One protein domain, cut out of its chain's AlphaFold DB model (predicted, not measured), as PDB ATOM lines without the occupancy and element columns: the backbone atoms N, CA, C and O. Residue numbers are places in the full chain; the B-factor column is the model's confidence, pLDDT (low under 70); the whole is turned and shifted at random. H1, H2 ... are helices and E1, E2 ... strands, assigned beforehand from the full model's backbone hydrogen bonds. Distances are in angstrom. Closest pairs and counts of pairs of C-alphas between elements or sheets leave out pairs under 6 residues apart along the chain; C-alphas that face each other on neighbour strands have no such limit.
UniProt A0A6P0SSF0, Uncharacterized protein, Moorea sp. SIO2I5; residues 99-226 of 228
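What this domain is: This is residues 99 to 226 of the 228 residues of an uncharacterized protein of Moorea sp. SIO2I5 (UniProt A0A6P0SSF0). What is seen first? A strongly twisted sheet of five strands lies between helices in three layers, H1 and H2 over one face and H3 over the other. What builds it? The 128 printed residues include three named helices and five named strands, in the order H1 E1 H2 E2 H3 E3 E4 E5; the mixed sheet runs E2 E1 E3 E5 E4, and the class is mixed. How large is it? It is compact, with a radius of gyration of the C-alphas of 14.3 A and spans of 47 by 33 by 31 A.

How they stand to each other: How do the helices stand? H1, residues 101 to 111, touches H2, residues 125 to 137, at a steep tilt of 53 degrees, the C-alphas of Pro 101 and Leu 134 closest at 5.1 A. H3, residues 170 to 182, is on the opposite face at a height over the sheet of 8.1 A. Every O i to N i+4 pair is within hydrogen-bond range in H2, 6 of 7 in H1 and 7 of 9 in H3. How are the strands paired? E1, residues 116 to 122, is parallel to E2, residues 156 to 161 (N 158 and O 118, 2.8 A), and to E3, residues 187 to 192 (N 190 and O 117, 2.8 A). E5, residues 218 to 225, is antiparallel to E3 (N 189 and O 223, 2.8 A) and makes a hairpin with E4, residues 205 to 207 (N 206 and O 224, 2.9 A). Which units recur? E1, H2, E2 is a strand-helix-strand unit, two parallel neighbour strands with a helix between; E2, H3, E3 is a split one, with E1 between its strands. Both crossovers are right-handed.

Where its parts are: Where does H1 begin? C-alpha 101 is at (28.782, 37.551, 244.340), and H1 is 15.5 A long. How long are the others? H2 is 18.9 A, H3 19.2 A, E1 19.3 A, E2 16.3 A, E3 15.5 A, E4 6.7 A and E5 21.6 A, ending at C-alpha 225, (31.370, 13.869, 245.365).

The domain as a whole: Is it unbroken? The printed part has no cut, and the C-alphas farthest apart, of Asn 148 and Asn 165, are 46.8 A apart. Which links are long, and where is confidence low? H2 to E2 and E3 to E4 are long links, and residues 142 to 153 are under pLDDT 70.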
ATOM      1  N   GLU A  99      27.122  42.583 239.523       70.12
ATOM      2  CA  GLU A  99      26.558  41.301 239.909       70.12
ATOM      3  C   GLU A  99      26.969  41.017 241.352       70.12
ATOM      4  O   GLU A  99      28.124  41.237 241.698       70.12
ATOM      5  N   ARG A 100      26.037  40.609 242.216       81.44
ATOM      6  CA  ARG A 100      26.313  40.463 243.650       81.44
ATOM      7  C   ARG A 100      26.874  39.065 243.942       81.44
ATOM      8  O   ARG A 100      26.062  38.156 244.137       81.44
ATOM      9  N   PRO A 101      28.209  38.855 244.003       86.25
ATOM     10  CA  PRO A 101      28.782  37.551 244.340       86.25
ATOM     11  C   PRO A 101      28.409  37.125 245.761       86.25
ATOM     12  O   PRO A 101      28.301  35.936 246.032       86.25
ATOM     13  N   ASP A 102      28.153  38.090 246.643       84.50
ATOM     14  CA  ASP A 102      27.829  37.887 248.053       84.50
ATOM     15  C   ASP A 102      26.615  36.961 248.281       84.50
ATOM     16  O   ASP A 102      26.620  36.104 249.166       84.50
ATOM     17  N   LEU A 103      25.610  37.042 247.401       89.75
ATOM     18  CA  LEU A 103      24.424  36.181 247.453       89.75
ATOM     19  C   LEU A 103      24.753  34.710 247.188       89.75
ATOM     20  O   LEU A 103      24.154  33.830 247.791       89.75
ATOM     21  N   LEU A 104      25.683  34.423 246.274       90.69
ATOM     22  CA  LEU A 104      26.114  33.047 246.031       90.69
ATOM     23  C   LEU A 104      27.132  32.604 247.087       90.69
ATOM     24  O   LEU A 104      27.112  31.456 247.507       90.69
ATOM     25  N   VAL A 105      27.992  33.511 247.548       90.81
ATOM     26  CA  VAL A 105      28.992  33.239 248.590       90.81
ATOM     27  C   VAL A 105      28.335  32.789 249.892       90.81
ATOM     28  O   VAL A 105      28.795  31.821 250.490       90.81
ATOM     29  N   SER A 106      27.263  33.458 250.323       89.56
ATOM     30  CA  SER A 106      26.490  33.062 251.510       89.56
ATOM     31  C   SER A 106      25.892  31.663 251.358       89.56
ATOM     32  O   SER A 106      26.094  30.818 252.225       89.56
ATOM     33  N   VAL A 107      25.271  31.380 250.212       90.56
ATOM     34  CA  VAL A 107      24.719  30.054 249.896       90.56
ATOM     35  C   VAL A 107      25.797  28.964 249.886       90.56
ATOM     36  O   VAL A 107      25.569  27.876 250.405       90.56
ATOM     37  N   VAL A 108      26.975  29.244 249.322       90.06
ATOM     38  CA  VAL A 108      28.100  28.293 249.301       90.06
ATOM     39  C   VAL A 108      28.616  28.035 250.715       90.06
ATOM     40  O   VAL A 108      28.850  26.887 251.068       90.06
ATOM     41  N   LYS A 109      28.758  29.075 251.542       88.62
ATOM     42  CA  LYS A 109      29.201  28.939 252.939       88.62
ATOM     43  C   LYS A 109      28.237  28.120 253.791       88.62
ATOM     44  O   LYS A 109      28.693  27.383 254.652       88.62
ATOM     45  N   GLU A 110      26.937  28.278 253.573       88.75
ATOM     46  CA  GLU A 110      25.906  27.588 254.350       88.75
ATOM     47  C   GLU A 110      25.717  26.132 253.909       88.75
ATOM     48  O   GLU A 110      25.479  25.262 254.739       88.75
ATOM     49  N   ALA A 111      25.833  25.853 252.607       87.62
ATOM     50  CA  ALA A 111      25.555  24.526 252.066       87.62
ATOM     51  C   ALA A 111      26.780  23.598 251.985       87.62
ATOM     52  O   ALA A 111      26.586  22.389 251.849       87.62
ATOM     53  N   SER A 112      28.010  24.130 252.008       86.00
ATOM     54  CA  SER A 112      29.224  23.318 251.857       86.00
ATOM     55  C   SER A 112      29.885  22.949 253.177       86.00
ATOM     56  O   SER A 112      30.349  23.804 253.928       86.00
ATOM     57  N   GLU A 113      30.015  21.642 253.386       81.75
ATOM     58  CA  GLU A 113      30.687  21.022 254.537       81.75
ATOM     59  C   GLU A 113      32.070  20.455 254.155       81.75
ATOM     60  O   GLU A 113      32.913  20.201 255.020       81.75
ATOM     61  N   ALA A 114      32.325  20.268 252.854       82.94
ATOM     62  CA  ALA A 114      33.552  19.700 252.296       82.94
ATOM     63  C   ALA A 114      34.384  20.760 251.531       82.94
ATOM     64  O   ALA A 114      33.903  21.868 251.273       82.94
ATOM     65  N   PRO A 115      35.644  20.459 251.146       86.38
ATOM     66  CA  PRO A 115      36.410  21.288 250.218       86.38
ATOM     67  C   PRO A 115      35.594  21.663 248.975       86.38
ATOM     68  O   PRO A 115      34.969  20.813 248.341       86.38
ATOM     69  N   VAL A 116      35.604  22.953 248.634       89.50
ATOM     70  CA  VAL A 116      34.749  23.519 247.585       89.50
ATOM     71  C   VAL A 116      35.516  23.615 246.267       89.50
ATOM     72  O   VAL A 116      36.586  24.220 246.198       89.50
ATOM     73  N   ALA A 117      34.944  23.080 245.192       91.00
ATOM     74  CA  ALA A 117      35.386  23.295 243.819       91.00
ATOM     75  C   ALA A 117      34.283  24.003 243.030       91.00
ATOM     76  O   ALA A 117      33.133  23.580 243.045       91.00
ATOM     77  N   ILE A 118      34.617  25.073 242.315       92.88
ATOM     78  CA  ILE A 118      33.659  25.874 241.551       92.88
ATOM     79  C   ILE A 118      34.071  25.875 240.085       92.88
ATOM     80  O   ILE A 118      35.183  26.279 239.750       92.88
ATOM     81  N   ALA A 119      33.167  25.468 239.198       92.94
ATOM     82  CA  ALA A 119      33.389  25.476 237.757       92.94
ATOM     83  C   ALA A 119      32.396  26.402 237.045       92.94
ATOM     84  O   ALA A 119      31.190  26.343 237.290       92.94
ATOM     85  N   THR A 120      32.896  27.222 236.117       92.06
ATOM     86  CA  THR A 120      32.069  28.020 235.197       92.06
ATOM     87  C   THR A 120      32.460  27.755 233.756       92.06
ATOM     88  O   THR A 120      33.635  27.560 233.438       92.06
ATOM     89  N   THR A 121      31.484  27.843 232.857       89.94
ATOM     90  CA  THR A 121      31.778  28.016 231.432       89.94
ATOM     91  C   THR A 121      32.182  29.464 231.166       89.94
ATOM     92  O   THR A 121      31.562  30.377 231.719       89.94
ATOM     93  N   TYR A 122      33.181  29.702 230.316       84.69
ATOM     94  CA  TYR A 122      33.544  31.052 229.883       84.69
ATOM     95  C   TYR A 122      33.595  31.167 228.358       84.69
ATOM     96  O   TYR A 122      34.058  30.277 227.649       84.69
ATOM     97  N   LYS A 123      33.103  32.308 227.863       80.50
ATOM     98  CA  LYS A 123      33.156  32.708 226.446       80.50
ATOM     99  C   LYS A 123      33.914  34.025 226.268       80.50
ATOM    100  O   LYS A 123      34.697  34.169 225.340       80.50
ATOM    101  N   HIS A 124      33.695  34.968 227.187       74.31
ATOM    102  CA  HIS A 124      34.284  36.307 227.193       74.31
ATOM    103  C   HIS A 124      34.822  36.646 228.593       74.31
ATOM    104  O   HIS A 124      34.391  36.043 229.581       74.31
ATOM    105  N   HIS A 125      35.707  37.645 228.686       77.06
ATOM    106  CA  HIS A 125      36.404  38.040 229.921       77.06
ATOM    107  C   HIS A 125      35.482  38.418 231.094       77.06
ATOM    108  O   HIS A 125      35.866  38.237 232.249       77.06
ATOM    109  N   GLY A 126      34.248  38.861 230.827       78.94
ATOM    110  CA  GLY A 126      33.277  39.180 231.879       78.94
ATOM    111  C   GLY A 126      32.997  38.002 232.822       78.94
ATOM    112  O   GLY A 126      32.919  38.193 234.029       78.94
ATOM    113  N   GLN A 127      32.944  36.767 232.310       84.19
ATOM    114  CA  GLN A 127      32.702  35.578 233.145       84.19
ATOM    115  C   GLN A 127      33.868  35.291 234.100       84.19
ATOM    116  O   GLN A 127      33.653  34.896 235.245       84.19
ATOM    117  N   THR A 128      35.099  35.565 233.666       85.81
ATOM    118  CA  THR A 128      36.284  35.486 234.525       85.81
ATOM    119  C   THR A 128      36.234  36.538 235.633       85.81
ATOM    120  O   THR A 128      36.532  36.214 236.778       85.81
ATOM    121  N   GLY A 129      35.788  37.764 235.333       87.44
ATOM    122  CA  GLY A 129      35.582  38.813 236.341       87.44
ATOM    123  C   GLY A 129      34.549  38.420 237.403       87.44
ATOM    124  O   GLY A 129      34.800  38.564 238.599       87.44
ATOM    125  N   ARG A 130      33.431  37.813 236.987       87.38
ATOM    126  CA  ARG A 130      32.411  37.263 237.900       87.38
ATOM    127  C   ARG A 130      32.988  36.176 238.807       87.38
ATOM    128  O   ARG A 130      32.724  36.171 240.008       87.38
ATOM    129  N   MET A 131      33.787  35.277 238.233       88.38
ATOM    130  CA  MET A 131      34.469  34.226 238.987       88.38
ATOM    131  C   MET A 131      35.481  34.810 239.980       88.38
ATOM    132  O   MET A 131      35.568  34.341 241.110       88.38
ATOM    133  N   MET A 132      36.200  35.867 239.596       87.81
ATOM    134  CA  MET A 132      37.122  36.581 240.480       87.81
ATOM    135  C   MET A 132      36.391  37.205 241.676       87.81
ATOM    136  O   MET A 132      36.862  37.088 242.803       87.81
ATOM    137  N   GLY A 133      35.223  37.818 241.452       88.31
ATOM    138  CA  GLY A 133      34.389  38.370 242.525       88.31
ATOM    139  C   GLY A 133      33.910  37.303 243.514       88.31
ATOM    140  O   GLY A 133      33.980  37.504 244.726       88.31
ATOM    141  N   LEU A 134      33.502  36.132 243.012       89.31
ATOM    142  CA  LEU A 134      33.176  34.978 243.859       89.31
ATOM    143  C   LEU A 134      34.400  34.496 244.637       89.31
ATOM    144  O   LEU A 134      34.334  34.330 245.851       89.31
ATOM    145  N   ALA A 135      35.537  34.332 243.963       89.12
ATOM    146  CA  ALA A 135      36.775  33.906 244.599       89.12
ATOM    147  C   ALA A 135      37.248  34.873 245.688       89.12
ATOM    148  O   ALA A 135      37.745  34.435 246.724       89.12
ATOM    149  N   TRP A 136      37.050  36.176 245.488       87.00
ATOM    150  CA  TRP A 136      37.310  37.186 246.505       87.00
ATOM    151  C   TRP A 136      36.403  37.014 247.729       87.00
ATOM    152  O   TRP A 136      36.902  36.986 248.852       87.00
ATOM    153  N   GLY A 137      35.094  36.821 247.534       87.12
ATOM    154  CA  GLY A 137      34.147  36.601 248.636       87.12
ATOM    155  C   GLY A 137      34.385  35.294 249.409       87.12
ATOM    156  O   GLY A 137      34.126  35.214 250.614       87.12
ATOM    157  N   LEU A 138      34.941  34.285 248.735       87.31
ATOM    158  CA  LEU A 138      35.305  32.993 249.323       87.31
ATOM    159  C   LEU A 138      36.753  32.951 249.839       87.31
ATOM    160  O   LEU A 138      37.182  31.926 250.357       87.31
ATOM    161  N   LYS A 139      37.519  34.048 249.751       83.06
ATOM    162  CA  LYS A 139      38.930  34.103 250.184       83.06
ATOM    163  C   LYS A 139      39.117  33.720 251.657       83.06
ATOM    164  O   LYS A 139      40.153  33.165 252.012       83.06
ATOM    165  N   GLY A 140      38.122  34.020 252.495       71.50
ATOM    166  CA  GLY A 140      38.098  33.667 253.917       71.50
ATOM    167  C   GLY A 140      37.617  32.244 254.218       71.50
ATOM    168  O   GLY A 140      37.654  31.840 255.374       71.50
ATOM    169  N   MET A 141      37.167  31.480 253.217       71.00
ATOM    170  CA  MET A 141      36.811  30.072 253.398       71.00
ATOM    171  C   MET A 141      38.082  29.226 253.385       71.00
ATOM    172  O   MET A 141      38.519  28.745 252.344       71.00
ATOM    173  N   ALA A 142      38.681  29.059 254.556       60.69
ATOM    174  CA  ALA A 142      39.504  27.896 254.834       60.69
ATOM    175  C   ALA A 142      38.576  26.868 255.482       60.69
ATOM    176  O   ALA A 142      38.045  27.117 256.563       60.69
ATOM    177  N   VAL A 143      38.316  25.750 254.801       57.28
ATOM    178  CA  VAL A 143      37.536  24.659 255.403       57.28
ATOM    179  C   VAL A 143      38.288  24.191 256.650       57.28
ATOM    180  O   VAL A 143      39.460  23.829 256.558       57.28
ATOM    181  N   ALA A 144      37.622  24.227 257.808       45.88
ATOM    182  CA  ALA A 144      38.200  23.984 259.136       45.88
ATOM    183  C   ALA A 144      38.737  22.553 259.357       45.88
ATOM    184  O   ALA A 144      39.285  22.258 260.413       45.88
ATOM    185  N   ASN A 145      38.651  21.681 258.352       44.31
ATOM    186  CA  ASN A 145      39.149  20.305 258.382       44.31
ATOM    187  C   ASN A 145      40.517  20.169 257.689       44.31
ATOM    188  O   ASN A 145      40.753  19.224 256.937       44.31
ATOM    189  N   ALA A 146      41.416  21.132 257.908       46.94
ATOM    190  CA  ALA A 146      42.837  20.974 257.607       46.94
ATOM    191  C   ALA A 146      43.524  20.397 258.850       46.94
ATOM    192  O   ALA A 146      44.134  21.109 259.645       46.94
ATOM    193  N   SER A 147      43.347  19.094 259.051       41.75
ATOM    194  CA  SER A 147      44.075  18.325 260.051       41.75
ATOM    195  C   SER A 147      45.576  18.441 259.773       41.75
ATOM    196  O   SER A 147      46.049  17.868 258.799       41.75
ATOM    197  N   ASN A 148      46.296  19.192 260.613       46.16
ATOM    198  CA  ASN A 148      47.755  19.151 260.801       46.16
ATOM    199  C   ASN A 148      48.639  19.071 259.541       46.16
ATOM    200  O   ASN A 148      49.710  18.472 259.569       46.16
ATOM    201  N   ASP A 149      48.240  19.717 258.452       44.94
ATOM    202  CA  ASP A 149      49.131  19.968 257.329       44.94
ATOM    203  C   ASP A 149      48.971  21.422 256.896       44.94
ATOM    204  O   ASP A 149      47.867  21.972 256.886       44.94
ATOM    205  N   ASN A 150      50.073  22.069 256.527       48.78
ATOM    206  CA  ASN A 150      50.125  23.486 256.147       48.78
ATOM    207  C   ASN A 150      49.327  23.806 254.857       48.78
ATOM    208  O   ASN A 150      49.363  24.930 254.346       48.78
ATOM    209  N   SER A 151      48.566  22.840 254.332       53.19
ATOM    210  CA  SER A 151      47.611  22.984 253.241       53.19
ATOM    211  C   SER A 151      46.306  23.622 253.725       53.19
ATOM    212  O   SER A 151      45.305  22.961 254.004       53.19
ATOM    213  N   ARG A 152      46.275  24.957 253.767       55.47
ATOM    214  CA  ARG A 152      45.004  25.695 253.790       55.47
ATOM    215  C   ARG A 152      44.214  25.354 252.520       55.47
ATOM    216  O   ARG A 152      44.570  25.802 251.429       55.47
ATOM    217  N   ASN A 153      43.141  24.575 252.660       66.19
ATOM    218  CA  ASN A 153      42.274  24.200 251.544       66.19
ATOM    219  C   ASN A 153      41.406  25.391 251.129       66.19
ATOM    220  O   ASN A 153      40.330  25.625 251.679       66.19
ATOM    221  N   PHE A 154      41.905  26.154 250.160       74.38
ATOM    222  CA  PHE A 154      41.137  27.196 249.492       74.38
ATOM    223  C   PHE A 154      40.197  26.592 248.445       74.38
ATOM    224  O   PHE A 154      40.541  25.573 247.835       74.38
ATOM    225  N   PRO A 155      39.061  27.253 248.163       86.00
ATOM    226  CA  PRO A 155      38.192  26.862 247.069       86.00
ATOM    227  C   PRO A 155      38.965  26.840 245.751       86.00
ATOM    228  O   PRO A 155      39.723  27.768 245.442       86.00
ATOM    229  N   GLN A 156      38.775  25.776 244.978       88.69
ATOM    230  CA  GLN A 156      39.401  25.629 243.670       88.69
ATOM    231  C   GLN A 156      38.471  26.124 242.576       88.69
ATOM    232  O   GLN A 156      37.265  25.895 242.623       88.69
ATOM    233  N   PHE A 157      39.038  26.794 241.577       90.88
ATOM    234  CA  PHE A 157      38.270  27.409 240.501       90.88
ATOM    235  C   PHE A 157      38.665  26.821 239.151       90.88
ATOM    236  O   PHE A 157      39.847  26.800 238.795       90.88
ATOM    237  N   PHE A 158      37.655  26.395 238.396       91.56
ATOM    238  CA  PHE A 158      37.790  25.799 237.074       91.56
ATOM    239  C   PHE A 158      37.073  26.641 236.022       91.56
ATOM    240  O   PHE A 158      35.915  27.048 236.180       91.56
ATOM    241  N   LEU A 159      37.776  26.886 234.922       90.62
ATOM    242  CA  LEU A 159      37.285  27.648 233.786       90.62
ATOM    243  C   LEU A 159      37.207  26.724 232.572       90.62
ATOM    244  O   LEU A 159      38.224  26.319 232.010       90.62
ATOM    245  N   VAL A 160      35.974  26.406 232.177       90.50
ATOM    246  CA  VAL A 160      35.667  25.550 231.027       90.50
ATOM    247  C   VAL A 160      35.485  26.441 229.804       90.50
ATOM    248  O   VAL A 160      34.489  27.164 229.684       90.50
ATOM    249  N   GLY A 161      36.490  26.448 228.934       86.88
ATOM    250  CA  GLY A 161      36.512  27.264 227.729       86.88
ATOM    251  C   GLY A 161      35.672  26.657 226.619       86.88
ATOM    252  O   GLY A 161      35.548  25.439 226.504       86.88
ATOM    253  N   ARG A 162      35.093  27.525 225.790       83.81
ATOM    254  CA  ARG A 162      34.449  27.097 224.550       83.81
ATOM    255  C   ARG A 162      35.501  26.878 223.473       83.81
ATOM    256  O   ARG A 162      36.315  27.773 223.239       83.81
ATOM    257  N   ASP A 163      35.433  25.746 222.789       82.19
ATOM    258  CA  ASP A 163      36.210  25.545 221.575       82.19
ATOM    259  C   ASP A 163      35.776  26.561 220.500       82.19
ATOM    260  O   ASP A 163      34.588  26.877 220.332       82.19
ATOM    261  N   ARG A 164      36.765  27.131 219.805       76.75
ATOM    262  CA  ARG A 164      36.555  28.142 218.763       76.75
ATOM    263  C   ARG A 164      35.959  27.520 217.504       76.75
ATOM    264  O   ARG A 164      35.127  28.168 216.876       76.75
ATOM    265  N   ASN A 165      36.318  26.271 217.204       78.00
ATOM    266  CA  ASN A 165      35.967  25.611 215.949       78.00
ATOM    267  C   ASN A 165      34.597  24.930 216.029       78.00
ATOM    268  O   ASN A 165      33.704  25.228 215.241       78.00
ATOM    269  N   SER A 166      34.389  24.066 217.025       74.25
ATOM    270  CA  SER A 166      33.150  23.284 217.163       74.25
ATOM    271  C   SER A 166      32.026  24.013 217.897       74.25
ATOM    272  O   SER A 166      30.931  23.475 218.054       74.25
ATOM    273  N   SER A 167      32.273  25.231 218.396       72.69
ATOM    274  CA  SER A 167      31.317  25.961 219.233       72.69
ATOM    275  C   SER A 167      30.909  25.239 220.535       72.69
ATOM    276  O   SER A 167      30.014  25.722 221.243       72.69
ATOM    277  N   SER A 168      31.578  24.132 220.860       81.69
ATOM    278  CA  SER A 168      31.230  23.183 221.912       81.69
ATOM    279  C   SER A 168      32.142  23.309 223.140       81.69
ATOM    280  O   SER A 168      33.154  24.009 223.114       81.69
ATOM    281  N   TYR A 169      31.761  22.655 224.240       84.19
ATOM    282  CA  TYR A 169      32.536  22.601 225.486       84.19
ATOM    283  C   TYR A 169      33.007  21.177 225.828       84.19
ATOM    284  O   TYR A 169      33.619  20.997 226.875       84.19
ATOM    285  N   GLU A 170      32.737  20.176 224.981       84.69
ATOM    286  CA  GLU A 170      33.008  18.753 225.270       84.69
ATOM    287  C   GLU A 170      34.470  18.487 225.664       84.69
ATOM    288  O   GLU A 170      34.732  17.837 226.674       84.69
ATOM    289  N   ASP A 171      35.437  19.045 224.933       84.88
ATOM    290  CA  ASP A 171      36.859  18.809 225.211       84.88
ATOM    291  C   ASP A 171      37.301  19.423 226.543       84.88
ATOM    292  O   ASP A 171      38.037  18.809 227.320       84.88
ATOM    293  N   ALA A 172      36.802  20.619 226.852       85.94
ATOM    294  CA  ALA A 172      37.074  21.284 228.117       85.94
ATOM    295  C   ALA A 172      36.363  20.592 229.294       85.94
ATOM    296  O   ALA A 172      36.895  20.552 230.405       85.94
ATOM    297  N   VAL A 173      35.188  20.001 229.056       88.38
ATOM    298  CA  VAL A 173      34.472  19.177 230.038       88.38
ATOM    299  C   VAL A 173      35.232  17.880 230.321       88.38
ATOM    300  O   VAL A 173      35.368  17.517 231.489       88.38
ATOM    301  N   LYS A 174      35.807  17.221 229.307       87.81
ATOM    302  CA  LYS A 174      36.674  16.044 229.501       87.81
ATOM    303  C   LYS A 174      37.902  16.375 230.352       87.81
ATOM    304  O   LYS A 174      38.245  15.618 231.258       87.81
ATOM    305  N   GLN A 175      38.532  17.527 230.117       87.12
ATOM    306  CA  GLN A 175      39.652  17.995 230.942       87.12
ATOM    307  C   GLN A 175      39.222  18.281 232.386       87.12
ATOM    308  O   GLN A 175      39.906  17.866 233.319       87.12
ATOM    309  N   LEU A 176      38.065  18.924 232.585       88.75
ATOM    310  CA  LEU A 176      37.495  19.124 233.919       88.75
ATOM    311  C   LEU A 176      37.270  17.781 234.625       88.75
ATOM    312  O   LEU A 176      37.691  17.605 235.763       88.75
ATOM    313  N   GLN A 177      36.653  16.816 233.943       88.69
ATOM    314  CA  GLN A 177      36.417  15.475 234.472       88.69
ATOM    315  C   GLN A 177      37.713  14.756 234.852       88.69
ATOM    316  O   GLN A 177      37.714  14.013 235.830       88.69
ATOM    317  N   GLN A 178      38.795  14.952 234.098       88.12
ATOM    318  CA  GLN A 178      40.093  14.373 234.424       88.12
ATOM    319  C   GLN A 178      40.692  15.019 235.677       88.12
ATOM    320  O   GLN A 178      41.101  14.307 236.589       88.12
ATOM    321  N   GLN A 179      40.660  16.349 235.772       87.44
ATOM    322  CA  GLN A 179      41.161  17.082 236.938       87.44
ATOM    323  C   GLN A 179      40.365  16.770 238.214       87.44
ATOM    324  O   GLN A 179      40.946  16.632 239.283       87.44
ATOM    325  N   LEU A 180      39.049  16.559 238.110       87.19
ATOM    326  CA  LEU A 180      38.208  16.164 239.248       87.19
ATOM    327  C   LEU A 180      38.589  14.799 239.851       87.19
ATOM    328  O   LEU A 180      38.309  14.562 241.027       87.19
ATOM    329  N   LYS A 181      39.222  13.900 239.084       85.38
ATOM    330  CA  LYS A 181      39.706  12.605 239.601       85.38
ATOM    331  C   LYS A 181      40.951  12.749 240.473       85.38
ATOM    332  O   LYS A 181      41.144  11.935 241.367       85.38
ATOM    333  N   GLU A 182      41.775  13.759 240.209       84.81
ATOM    334  CA  GLU A 182      43.019  14.025 240.942       84.81
ATOM    335  C   GLU A 182      42.762  14.733 242.282       84.81
ATOM    336  O   GLU A 182      43.647  14.797 243.135       84.81
ATOM    337  N   LEU A 183      41.548  15.253 242.499       82.25
ATOM    338  CA  LEU A 183      41.203  15.991 243.710       82.25
ATOM    339  C   LEU A 183      40.890  15.078 244.904       82.25
ATOM    340  O   LEU A 183      40.212  14.055 244.751       82.25
ATOM    341  N   PRO A 184      41.302  15.480 246.122       79.75
ATOM    342  CA  PRO A 184      40.953  14.760 247.337       79.75
ATOM    343  C   PRO A 184      39.441  14.829 247.588       79.75
ATOM    344  O   PRO A 184      38.811  15.872 247.427       79.75
ATOM    345  N   ARG A 185      38.862  13.699 248.007       84.06
ATOM    346  CA  ARG A 185      37.431  13.543 248.321       84.06
ATOM    347  C   ARG A 185      37.226  13.390 249.837       84.06
ATOM    348  O   ARG A 185      38.107  12.815 250.483       84.06
ATOM    349  N   PRO A 186      36.088  13.805 250.424       86.88
ATOM    350  CA  PRO A 186      34.874  14.325 249.781       86.88
ATOM    351  C   PRO A 186      35.057  15.739 249.216       86.88
ATOM    352  O   PRO A 186      35.872  16.502 249.724       86.88
ATOM    353  N   LEU A 187      34.322  16.067 248.152       88.62
ATOM    354  CA  LEU A 187      34.419  17.351 247.448       88.62
ATOM    355  C   LEU A 187      33.022  17.862 247.090       88.62
ATOM    356  O   LEU A 187      32.222  17.118 246.517       88.62
ATOM    357  N   ASP A 188      32.770  19.143 247.343       91.06
ATOM    358  CA  ASP A 188      31.560  19.823 246.890       91.06
ATOM    359  C   ASP A 188      31.843  20.572 245.588       91.06
ATOM    360  O   ASP A 188      32.555  21.579 245.561       91.06
ATOM    361  N   LEU A 189      31.276  20.077 244.487       92.38
ATOM    362  CA  LEU A 189      31.398  20.672 243.164       92.38
ATOM    363  C   LEU A 189      30.198  21.574 242.860       92.38
ATOM    364  O   LEU A 189      29.058  21.128 242.722       92.38
ATOM    365  N   TRP A 190      30.484  22.852 242.663       93.38
ATOM    366  CA  TRP A 190      29.523  23.881 242.303       93.38
ATOM    367  C   TRP A 190      29.676  24.247 240.833       93.38
ATOM    368  O   TRP A 190      30.659  24.860 240.418       93.38
ATOM    369  N   LEU A 191      28.673  23.910 240.029       93.19
ATOM    370  CA  LEU A 191      28.594  24.360 238.644       93.19
ATOM    371  C   LEU A 191      27.845  25.688 238.602       93.19
ATOM    372  O   LEU A 191      26.626  25.703 238.764       93.19
ATOM    373  N   VAL A 192      28.555  26.791 238.377       93.06
ATOM    374  CA  VAL A 192      28.001  28.153 238.369       93.06
ATOM    375  C   VAL A 192      27.914  28.659 236.934       93.06
ATOM    376  O   VAL A 192      28.890  28.598 236.194       93.06
ATOM    377  N   ASN A 193      26.741  29.147 236.522       90.81
ATOM    378  CA  ASN A 193      26.457  29.630 235.164       90.81
ATOM    379  C   ASN A 193      26.925  28.675 234.063       90.81
ATOM    380  O   ASN A 193      27.374  29.084 232.990       90.81
ATOM    381  N   PHE A 194      26.811  27.384 234.355       88.75
ATOM    382  CA  PHE A 194      27.325  26.324 233.519       88.75
ATOM    383  C   PHE A 194      26.312  25.989 232.426       88.75
ATOM    384  O   PHE A 194      25.200  25.534 232.707       88.75
ATOM    385  N   ARG A 195      26.684  26.263 231.173       84.50
ATOM    386  CA  ARG A 195      25.763  26.204 230.025       84.50
ATOM    387  C   ARG A 195      25.630  24.823 229.384       84.50
ATOM    388  O   ARG A 195      24.750  24.646 228.550       84.50
ATOM    389  N   THR A 196      26.467  23.859 229.756       84.44
ATOM    390  CA  THR A 196      26.458  22.508 229.179       84.44
ATOM    391  C   THR A 196      26.061  21.441 230.193       84.44
ATOM    392  O   THR A 196      25.988  21.684 231.402       84.44
ATOM    393  N   LYS A 197      25.709  20.256 229.690       84.44
ATOM    394  CA  LYS A 197      25.478  19.081 230.532       84.44
ATOM    395  C   LYS A 197      26.833  18.451 230.858       84.44
ATOM    396  O   LYS A 197      27.743  18.506 230.040       84.44
ATOM    397  N   VAL A 198      26.965  17.917 232.068       84.50
ATOM    398  CA  VAL A 198      28.161  17.195 232.507       84.50
ATOM    399  C   VAL A 198      27.696  15.916 233.173       84.50
ATOM    400  O   VAL A 198      26.948  15.972 234.153       84.50
ATOM    401  N   ASP A 199      28.158  14.789 232.650       82.44
ATOM    402  CA  ASP A 199      27.883  13.480 233.223       82.44
ATOM    403  C   ASP A 199      28.917  13.205 234.317       82.44
ATOM    404  O   ASP A 199      30.085  12.910 234.056       82.44
ATOM    405  N   LEU A 200      28.495  13.399 235.566       84.31
ATOM    406  CA  LEU A 200      29.329  13.246 236.765       84.31
ATOM    407  C   LEU A 200      28.982  11.980 237.569       84.31
ATOM    408  O   LEU A 200      29.639  11.674 238.564       84.31
ATOM    409  N   GLU A 201      27.977  11.221 237.129       76.25
ATOM    410  CA  GLU A 201      27.522   9.996 237.801       76.25
ATOM    411  C   GLU A 201      28.605   8.910 237.798       76.25
ATOM    412  O   GLU A 201      28.821   8.243 238.808       76.25
ATOM    413  N   SER A 202      29.382   8.825 236.713       76.25
ATOM    414  CA  SER A 202      30.545   7.933 236.587       76.25
ATOM    415  C   SER A 202      31.648   8.209 237.616       76.25
ATOM    416  O   SER A 202      32.514   7.367 237.845       76.25
ATOM    417  N   GLN A 203      31.616   9.381 238.251       78.19
ATOM    418  CA  GLN A 203      32.577   9.810 239.256       78.19
ATOM    419  C   GLN A 203      31.985   9.820 240.670       78.19
ATOM    420  O   GLN A 203      32.577  10.456 241.536       78.19
ATOM    421  N   GLN A 204      30.845   9.160 240.925       84.88
ATOM    422  CA  GLN A 204      30.148   9.163 242.228       84.88
ATOM    423  C   GLN A 204      29.871  10.578 242.767       84.88
ATOM    424  O   GLN A 204      29.958  10.845 243.967       84.88
ATOM    425  N   CYS A 205      29.569  11.509 241.862       87.94
ATOM    426  CA  CYS A 205      29.159  12.859 242.210       87.94
ATOM    427  C   CYS A 205      27.649  12.979 242.015       87.94
ATOM    428  O   CYS A 205      27.145  12.970 240.890       87.94
ATOM    429  N   PHE A 206      26.921  13.100 243.120       89.56
ATOM    430  CA  PHE A 206      25.464  13.117 243.115       89.56
ATOM    431  C   PHE A 206      24.941  14.546 243.172       89.56
ATOM    432  O   PHE A 206      25.404  15.364 243.967       89.56
ATOM    433  N   ARG A 207      23.954  14.856 242.327       88.38
ATOM    434  CA  ARG A 207      23.322  16.178 242.323       88.38
ATOM    435  C   ARG A 207      22.429  16.346 243.548       88.38
ATOM    436  O   ARG A 207      21.486  15.577 243.741       88.38
ATOM    437  N   GLU A 208      22.639  17.424 244.292       86.50
ATOM    438  CA  GLU A 208      21.763  17.819 245.392       86.50
ATOM    439  C   GLU A 208      20.396  18.255 244.844       86.50
ATOM    440  O   GLU A 208      20.269  19.287 244.177       86.50
ATOM    441  N   LYS A 209      19.341  17.479 245.112       78.31
ATOM    442  CA  LYS A 209      17.981  17.806 244.643       78.31
ATOM    443  C   LYS A 209      17.306  18.915 245.461       78.31
ATOM    444  O   LYS A 209      16.407  19.563 244.934       78.31
ATOM    445  N   ARG A 210      17.729  19.142 246.714       75.81
ATOM    446  CA  ARG A 210      17.163  20.169 247.613       75.81
ATOM    447  C   ARG A 210      17.714  21.580 247.386       75.81
ATOM    448  O   ARG A 210      17.126  22.536 247.881       75.81
ATOM    449  N   SER A 211      18.801  21.732 246.631       73.94
ATOM    450  CA  SER A 211      19.394  23.045 246.381       73.94
ATOM    451  C   SER A 211      18.518  23.911 245.468       73.94
ATOM    452  O   SER A 211      17.988  23.436 244.459       73.94
ATOM    453  N   ARG A 212      18.439  25.217 245.763       79.62
ATOM    454  CA  ARG A 212      17.897  26.205 244.817       79.62
ATOM    455  C   ARG A 212      18.741  26.206 243.534       79.62
ATOM    456  O   ARG A 212      19.905  25.813 243.533       79.62
ATOM    457  N   LYS A 213      18.127  26.636 242.427       85.94
ATOM    458  CA  LYS A 213      18.779  26.728 241.105       85.94
ATOM    459  C   LYS A 213      19.469  28.077 240.867       85.94
ATOM    460  O   LYS A 213      20.250  28.195 239.927       85.94
ATOM    461  N   TRP A 214      19.143  29.087 241.675       87.38
ATOM    462  CA  TRP A 214      19.538  30.479 241.463       87.38
ATOM    463  C   TRP A 214      19.841  31.181 242.786       87.38
ATOM    464  O   TRP A 214      19.107  31.011 243.760       87.38
ATOM    465  N   ALA A 215      20.898  31.991 242.791       86.38
ATOM    466  CA  ALA A 215      21.250  32.934 243.847       86.38
ATOM    467  C   ALA A 215      21.513  34.298 243.190       86.38
ATOM    468  O   ALA A 215      22.553  34.521 242.565       86.38
ATOM    469  N   GLY A 216      20.526  35.197 243.243       85.81
ATOM    470  CA  GLY A 216      20.558  36.443 242.472       85.81
ATOM    471  C   GLY A 216      20.654  36.174 240.964       85.81
ATOM    472  O   GLY A 216      19.793  35.514 240.393       85.81
ATOM    473  N   GLN A 217      21.721  36.662 240.324       85.81
ATOM    474  CA  GLN A 217      21.989  36.481 238.886       85.81
ATOM    475  C   GLN A 217      22.890  35.273 238.571       85.81
ATOM    476  O   GLN A 217      23.324  35.098 237.428       85.81
ATOM    477  N   TYR A 218      23.216  34.460 239.578       88.12
ATOM    478  CA  TYR A 218      24.000  33.244 239.403       88.12
ATOM    479  C   TYR A 218      23.071  32.038 239.378       88.12
ATOM    480  O   TYR A 218      22.420  31.725 240.373       88.12
ATOM    481  N   SER A 219      23.035  31.338 238.247       90.69
ATOM    482  CA  SER A 219      22.508  29.974 238.218       90.69
ATOM    483  C   SER A 219      23.562  29.032 238.779       90.69
ATOM    484  O   SER A 219      24.745  29.186 238.473       90.69
ATOM    485  N   TYR A 220      23.162  28.065 239.598       92.50
ATOM    486  CA  TYR A 220      24.109  27.110 240.154       92.50
ATOM    487  C   TYR A 220      23.506  25.716 240.322       92.50
ATOM    488  O   TYR A 220      22.287  25.537 240.404       92.50
ATOM    489  N   LYS A 221      24.378  24.708 240.338       92.25
ATOM    490  CA  LYS A 221      24.045  23.317 240.654       92.25
ATOM    491  C   LYS A 221      25.110  22.766 241.595       92.25
ATOM    492  O   LYS A 221      26.292  22.833 241.264       92.25
ATOM    493  N   LEU A 222      24.674  22.214 242.720       92.38
ATOM    494  CA  LEU A 222      25.538  21.560 243.697       92.38
ATOM    495  C   LEU A 222      25.599  20.052 243.428       92.38
ATOM    496  O   LEU A 222      24.564  19.392 243.291       92.38
ATOM    497  N   TYR A 223      26.817  19.528 243.356       91.12
ATOM    498  CA  TYR A 223      27.132  18.111 243.266       91.12
ATOM    499  C   TYR A 223      28.030  17.728 244.438       91.12
ATOM    500  O   TYR A 223      29.086  18.327 244.621       91.12
ATOM    501  N   ARG A 224      27.633  16.713 245.206       91.62
ATOM    502  CA  ARG A 224      28.459  16.156 246.281       91.62
ATOM    503  C   ARG A 224      29.188  14.927 245.766       91.62
ATOM    504  O   ARG A 224      28.548  13.959 245.350       91.62
ATOM    505  N   CYS A 225      30.512  14.970 245.778       90.00
ATOM    506  CA  CYS A 225      31.370  13.869 245.365       90.00
ATOM    507  C   CYS A 225      31.865  13.115 246.597       90.00
ATOM    508  O   CYS A 225      32.638  13.646 247.399       90.00
ATOM    509  N   VAL A 226      31.434  11.863 246.738       86.94
ATOM    510  CA  VAL A 226      31.843  10.989 247.846       86.94
ATOM    511  C   VAL A 226      33.132  10.240 247.507       86.94
ATOM    512  O   VAL A 226      33.462  10.057 246.330       86.94
TER     513      VAL A 226